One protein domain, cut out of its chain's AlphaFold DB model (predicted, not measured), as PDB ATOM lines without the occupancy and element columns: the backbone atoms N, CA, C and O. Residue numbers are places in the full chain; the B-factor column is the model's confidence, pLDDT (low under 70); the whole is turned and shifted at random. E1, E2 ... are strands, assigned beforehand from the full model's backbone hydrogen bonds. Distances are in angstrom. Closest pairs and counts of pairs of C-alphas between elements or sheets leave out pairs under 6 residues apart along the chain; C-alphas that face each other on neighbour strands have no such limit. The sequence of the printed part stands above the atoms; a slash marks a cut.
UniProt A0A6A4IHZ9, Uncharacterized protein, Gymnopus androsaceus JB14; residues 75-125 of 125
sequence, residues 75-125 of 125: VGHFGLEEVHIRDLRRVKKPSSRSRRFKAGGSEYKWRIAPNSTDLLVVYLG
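This is residues 75 to 125 of the 125 residues of an uncharacterized protein of Gymnopus androsaceus JB14 (UniProt A0A6A4IHZ9). A small hairpin, E1 and E2, sits near one end of a meander, E3, E4, E5, each strand the antiparallel neighbour of the one before. The printed part has 51 residues with five named strands, E1 to E5 in order along the chain, and no named helix; under half of the residues, 25 of the 51, are in named elements, and the class of these is all strand. The whole is only just compact, close to loose, radius of gyration of the C-alphas 11.4 A, spanning 33 by 21 by 21 A.

E1, residues 75 to 78, and E2, residues 81 to 84, form an antiparallel hairpin; N 76 and O 83 are 2.8 A apart. E3, residues 99 to 103, and E4, residues 106 to 112, form another, N 101 and O 108 3.0 A apart. E4 and E5, residues 119 to 123, form a third, N 109 and O 122 2.8 A apart. The closest C-alphas of E1 and E3, Phe 78 and Ala 103, are 6.3 A apart.

E1, 9.9 A, begins at C-alpha 75 (208.154, 187.239, 245.516). E2 spans 10.0 A, E3 13.2 A, E4 20.3 A. E5, 13.4 A, ends at C-alpha 123 (226.130, 178.141, 249.152).

The printed part has no cut. E2 to E3 is a long link. Residue 117 is under pLDDT 70.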
ATOM      1  N   VAL A  75     207.012 187.712 246.303       86.50
ATOM      2  CA  VAL A  75     208.154 187.239 245.516       86.50
ATOM      3  C   VAL A  75     209.418 187.963 245.973       86.50
ATOM      4  O   VAL A  75     209.387 189.143 246.321       86.50
ATOM      5  N   GLY A  76     210.526 187.231 246.044       82.62
ATOM      6  CA  GLY A  76     211.862 187.783 246.227       82.62
ATOM      7  C   GLY A  76     212.587 187.821 244.889       82.62
ATOM      8  O   GLY A  76     212.459 186.890 244.098       82.62
ATOM      9  N   HIS A  77     213.359 188.877 244.655       81.88
ATOM     10  CA  HIS A  77     214.151 189.025 243.437       81.88
ATOM     11  C   HIS A  77     215.625 188.728 243.723       81.88
ATOM     12  O   HIS A  77     216.205 189.297 244.650       81.88
ATOM     13  N   PHE A  78     216.232 187.867 242.909       76.88
ATOM     14  CA  PHE A  78     217.659 187.544 242.933       76.88
ATOM     15  C   PHE A  78     218.251 187.842 241.554       76.88
ATOM     16  O   PHE A  78     218.170 187.034 240.632       76.88
ATOM     17  N   GLY A  79     218.815 189.040 241.388       78.62
ATOM     18  CA  GLY A  79     219.178 189.534 240.060       78.62
ATOM     19  C   GLY A  79     217.925 189.714 239.199       78.62
ATOM     20  O   GLY A  79     217.065 190.519 239.543       78.62
ATOM     21  N   LEU A  80     217.826 188.958 238.103       81.50
ATOM     22  CA  LEU A  80     216.660 188.950 237.207       81.50
ATOM     23  C   LEU A  80     215.640 187.851 237.546       81.50
ATOM     24  O   LEU A  80     214.582 187.797 236.928       81.50
ATOM     25  N   GLU A  81     215.950 186.960 238.491       82.75
ATOM     26  CA  GLU A  81     215.074 185.844 238.845       82.75
ATOM     27  C   GLU A  81     214.063 186.249 239.918       82.75
ATOM     28  O   GLU A  81     214.423 186.846 240.936       82.75
ATOM     29  N   GLU A  82     212.805 185.868 239.708       87.50
ATOM     30  CA  GLU A  82     211.739 185.972 240.699       87.50
ATOM     31  C   GLU A  82     211.498 184.614 241.346       87.50
ATOM     32  O   GLU A  82     211.245 183.617 240.669       87.50
ATOM     33  N   VAL A  83     211.544 184.576 242.675       85.06
ATOM     34  CA  VAL A  83     211.316 183.356 243.447       85.06
ATOM     35  C   VAL A  83     210.222 183.609 244.467       85.06
ATOM     36  O   VAL A  83     210.294 184.543 245.268       85.06
ATOM     37  N   HIS A  84     209.201 182.758 244.473       87.06
ATOM     38  CA  HIS A  84     208.103 182.887 245.419       87.06
ATOM     39  C   HIS A  84     208.596 182.697 246.864       87.06
ATOM     40  O   HIS A  84     209.398 181.809 247.159       87.06
ATOM     41  N   ILE A  85     208.089 183.490 247.814       83.56
ATOM     42  CA  ILE A  85     208.572 183.493 249.208       83.56
ATOM     43  C   ILE A  85     208.455 182.116 249.889       83.56
ATOM     44  O   ILE A  85     209.235 181.785 250.786       83.56
ATOM     45  N   ARG A  86     207.494 181.287 249.452       82.25
ATOM     46  CA  ARG A  86     207.318 179.902 249.930       82.25
ATOM     47  C   ARG A  86     208.511 179.018 249.557       82.25
ATOM     48  O   ARG A  86     208.941 178.199 250.369       82.25
ATOM     49  N   ASP A  87     209.097 179.249 248.388       84.12
ATOM     50  CA  ASP A  87     210.265 178.516 247.896       84.12
ATOM     51  C   ASP A  87     211.570 179.020 248.522       84.12
ATOM     52  O   ASP A  87     212.557 178.284 248.585       84.12
ATOM     53  N   LEU A  88     211.548 180.226 249.103       82.06
ATOM     54  CA  LEU A  88     212.666 180.797 249.860       82.06
ATOM     55  C   LEU A  88     212.822 180.231 251.281       82.06
ATOM     56  O   LEU A  88     213.762 180.573 252.010       82.06
ATOM     57  N   ARG A  89     211.887 179.378 251.715       79.06
ATOM     58  CA  ARG A  89     211.836 178.839 253.081       79.06
ATOM     59  C   ARG A  89     211.621 177.328 253.114       79.06
ATOM     60  O   ARG A  89     210.948 176.818 254.009       79.06
ATOM     61  N   ARG A  90     212.232 176.579 252.189       82.81
ATOM     62  CA  ARG A  90     212.082 175.118 252.154       82.81
ATOM     63  C   ARG A  90     212.744 174.466 253.368       82.81
ATOM     64  O   ARG A  90     213.928 174.662 253.657       82.81
ATOM     65  N   VAL A  91     211.960 173.676 254.092       81.88
ATOM     66  CA  VAL A  91     212.399 172.913 255.266       81.88
ATOM     67  C   VAL A  91     212.879 171.534 254.808       81.88
ATOM     68  O   VAL A  91     212.170 170.850 254.082       81.88
ATOM     69  N   LYS A  92     214.072 171.099 255.242       79.38
ATOM     70  CA  LYS A  92     214.576 169.742 254.931       79.38
ATOM     71  C   LYS A  92     213.920 168.659 255.800       79.38
ATOM     72  O   LYS A  92     213.664 167.563 255.322       79.38
ATOM     73  N   LYS A  93     213.719 168.946 257.090       84.75
ATOM     74  CA  LYS A  93     213.083 168.078 258.099       84.75
ATOM     75  C   LYS A  93     212.369 168.959 259.133       84.75
ATOM     76  O   LYS A  93     212.885 170.052 259.374       84.75
ATOM     77  N   PRO A  94     211.281 168.512 259.789       79.00
ATOM     78  CA  PRO A  94     210.502 169.343 260.717       79.00
ATOM     79  C   PRO A  94     211.322 170.010 261.834       79.00
ATOM     80  O   PRO A  94     211.073 171.155 262.187       79.00
ATOM     81  N   SER A  95     212.364 169.340 262.334       80.94
ATOM     82  CA  SER A  95     213.257 169.856 263.383       80.94
ATOM     83  C   SER A  95     214.344 170.823 262.889       80.94
ATOM     84  O   SER A  95     215.125 171.350 263.683       80.94
ATOM     85  N   SER A  96     214.449 171.060 261.578       79.69
ATOM     86  CA  SER A  96     215.504 171.897 261.006       79.69
ATOM     87  C   SER A  96     215.300 173.366 261.369       79.69
ATOM     88  O   SER A  96     214.293 173.972 261.006       79.69
ATOM     89  N   ARG A  97     216.315 173.986 261.980       78.75
ATOM     90  CA  ARG A  97     216.376 175.445 262.205       78.75
ATOM     91  C   ARG A  97     216.873 176.236 260.992       78.75
ATOM     92  O   ARG A  97     216.807 177.455 260.976       78.75
ATOM     93  N   SER A  98     217.374 175.551 259.968       82.00
ATOM     94  CA  SER A  98     217.793 176.177 258.713       82.00
ATOM     95  C   SER A  98     216.709 176.076 257.649       82.00
ATOM     96  O   SER A  98     215.879 175.157 257.700       82.00
ATOM     97  N   ARG A  99     216.753 176.958 256.650       86.69
ATOM     98  CA  ARG A  99     215.922 176.860 255.445       86.69
ATOM     99  C   ARG A  99     216.779 176.909 254.196       86.69
ATOM    100  O   ARG A  99     217.840 177.526 254.196       86.69
ATOM    101  N   ARG A 100     216.314 176.227 253.158       87.88
ATOM    102  CA  ARG A 100     216.948 176.191 251.846       87.88
ATOM    103  C   ARG A 100     216.126 176.961 250.834       87.88
ATOM    104  O   ARG A 100     214.910 177.076 250.992       87.88
ATOM    105  N   PHE A 101     216.800 177.434 249.803       86.94
ATOM    106  CA  PHE A 101     216.177 178.073 248.660       86.94
ATOM    107  C   PHE A 101     217.059 177.914 247.427       86.94
ATOM    108  O   PHE A 101     218.254 177.648 247.554       86.94
ATOM    109  N   LYS A 102     216.458 178.041 246.246       85.69
ATOM    110  CA  LYS A 102     217.188 178.106 244.981       85.69
ATOM    111  C   LYS A 102     217.130 179.531 244.449       85.69
ATOM    112  O   LYS A 102     216.098 180.177 244.598       85.69
ATOM    113  N   ALA A 103     218.244 179.994 243.901       81.38
ATOM    114  CA  ALA A 103     218.363 181.274 243.212       81.38
ATOM    115  C   ALA A 103     219.550 181.199 242.242       81.38
ATOM    116  O   ALA A 103     220.568 180.586 242.556       81.38
ATOM    117  N   GLY A 104     219.440 181.779 241.055       79.81
ATOM    118  CA  GLY A 104     220.479 181.763 240.026       79.81
ATOM    119  C   GLY A 104     220.961 180.354 239.668       79.81
ATOM    120  O   GLY A 104     222.162 180.135 239.539       79.81
ATOM    121  N   GLY A 105     220.056 179.369 239.618       84.31
ATOM    122  CA  GLY A 105     220.398 177.962 239.346       84.31
ATOM    123  C   GLY A 105     221.168 177.231 240.458       84.31
ATOM    124  O   GLY A 105     221.446 176.045 240.315       84.31
ATOM    125  N   SER A 106     221.464 177.904 241.570       84.94
ATOM    126  CA  SER A 106     222.238 177.384 242.703       84.94
ATOM    127  C   SER A 106     221.354 177.100 243.919       84.94
ATOM    128  O   SER A 106     220.348 177.786 244.130       84.94
ATOM    129  N   GLU A 107     221.717 176.123 244.759       88.75
ATOM    130  CA  GLU A 107     221.070 175.914 246.060       88.75
ATOM    131  C   GLU A 107     221.801 176.678 247.179       88.75
ATOM    132  O   GLU A 107     223.022 176.634 247.327       88.75
ATOM    133  N   TYR A 108     221.026 177.353 248.025       87.50
ATOM    134  CA  TYR A 108     221.508 178.067 249.202       87.50
ATOM    135  C   TYR A 108     220.784 177.596 250.455       87.50
ATOM    136  O   TYR A 108     219.701 177.002 250.423       87.50
ATOM    137  N   LYS A 109     221.375 177.912 251.603       88.56
ATOM    138  CA  LYS A 109     220.797 177.663 252.915       88.56
ATOM    139  C   LYS A 109     221.054 178.841 253.831       88.56
ATOM    140  O   LYS A 109     222.209 179.152 254.101       88.56
ATOM    141  N   TRP A 110     219.994 179.417 254.388       86.38
ATOM    142  CA  TRP A 110     220.136 180.326 255.515       86.38
ATOM    143  C   TRP A 110     219.986 179.588 256.849       86.38
ATOM    144  O   TRP A 110     219.204 178.636 256.991       86.38
ATOM    145  N   ARG A 111     220.773 179.999 257.842       84.44
ATOM    146  CA  ARG A 111     220.706 179.515 259.227       84.44
ATOM    147  C   ARG A 111     220.959 180.662 260.193       84.44
ATOM    148  O   ARG A 111     221.717 181.568 259.872       84.44
ATOM    149  N   ILE A 112     220.374 180.567 261.380       81.25
ATOM    150  CA  ILE A 112     220.753 181.429 262.497       81.25
ATOM    151  C   ILE A 112     222.192 181.064 262.898       81.25
ATOM    152  O   ILE A 112     222.535 179.878 262.986       81.25
ATOM    153  N   ALA A 113     223.041 182.073 263.050       78.00
ATOM    154  CA  ALA A 113     224.423 181.939 263.476       78.00
ATOM    155  C   ALA A 113     224.510 181.491 264.950       78.00
ATOM    156  O   ALA A 113     223.528 181.587 265.686       78.00
ATOM    157  N   PRO A 114     225.674 181.004 265.419       80.00
ATOM    158  CA  PRO A 114     225.833 180.556 266.806       80.00
ATOM    159  C   PRO A 114     225.521 181.630 267.858       80.00
ATOM    160  O   PRO A 114     225.045 181.296 268.939       80.00
ATOM    161  N   ASN A 115     225.721 182.911 267.531       80.50
ATOM    162  CA  ASN A 115     225.370 184.036 268.405       80.50
ATOM    163  C   ASN A 115     223.855 184.273 268.535       80.50
ATOM    164  O   ASN A 115     223.440 185.143 269.289       80.50
ATOM    165  N   SER A 116     223.025 183.490 267.838       73.56
ATOM    166  CA  SER A 116     221.559 183.563 267.851       73.56
ATOM    167  C   SER A 116     220.956 184.880 267.347       73.56
ATOM    168  O   SER A 116     219.734 185.009 267.328       73.56
ATOM    169  N   THR A 117     221.783 185.819 266.891       68.38
ATOM    170  CA  THR A 117     221.361 187.125 266.375       68.38
ATOM    171  C   THR A 117     221.485 187.205 264.864       68.38
ATOM    172  O   THR A 117     220.626 187.793 264.210       68.38
ATOM    173  N   ASP A 118     222.513 186.577 264.291       71.56
ATOM    174  CA  ASP A 118     222.832 186.788 262.884       71.56
ATOM    175  C   ASP A 118     222.227 185.700 261.997       71.56
ATOM    176  O   ASP A 118     222.000 184.561 262.413       71.56
ATOM    177  N   LEU A 119     222.006 186.037 260.728       73.06
ATOM    178  CA  LEU A 119     221.619 185.093 259.685       73.06
ATOM    179  C   LEU A 119     222.795 184.877 258.733       73.06
ATOM    180  O   LEU A 119     223.286 185.810 258.107       73.06
ATOM    181  N   LEU A 120     223.220 183.623 258.591       78.12
ATOM    182  CA  LEU A 120     224.256 183.215 257.645       78.12
ATOM    183  C   LEU A 120     223.614 182.568 256.429       78.12
ATOM    184  O   LEU A 120     222.861 181.606 256.587       78.12
ATOM    185  N   VAL A 121     223.974 183.035 255.235       81.94
ATOM    186  CA  VAL A 121     223.657 182.374 253.963       81.94
ATOM    187  C   VAL A 121     224.862 181.544 253.524       81.94
ATOM    188  O   VAL A 121     225.988 182.029 253.519       81.94
ATOM    189  N   VAL A 122     224.627 180.277 253.185       85.50
ATOM    190  CA  VAL A 122     225.654 179.313 252.773       85.50
ATOM    191  C   VAL A 122     225.288 178.750 251.403       85.50
ATOM    192  O   VAL A 122     224.165 178.273 251.224       85.50
ATOM    193  N   TYR A 123     226.228 178.794 250.461       84.94
ATOM    194  CA  TYR A 123     226.130 178.141 249.152       84.94
ATOM    195  C   TYR A 123     226.258 176.616 249.297       84.94
ATOM    196  O   TYR A 123     227.083 176.145 250.083       84.94
ATOM    197  N   LEU A 124     225.429 175.848 248.588       83.44
ATOM    198  CA  LEU A 124     225.375 174.385 248.694       83.44
ATOM    199  C   LEU A 124     225.720 173.625 247.404       83.44
ATOM    200  O   LEU A 124     225.891 172.409 247.497       83.44
ATOM    201  N   GLY A 125     225.831 174.297 246.256       77.12
ATOM    202  CA  GLY A 125     225.872 173.641 244.942       77.12
ATOM    203  C   GLY A 125     224.657 174.005 244.115       77.12
ATOM    204  O   GLY A 125     223.531 173.682 244.555       77.12
TER     205      GLY A 125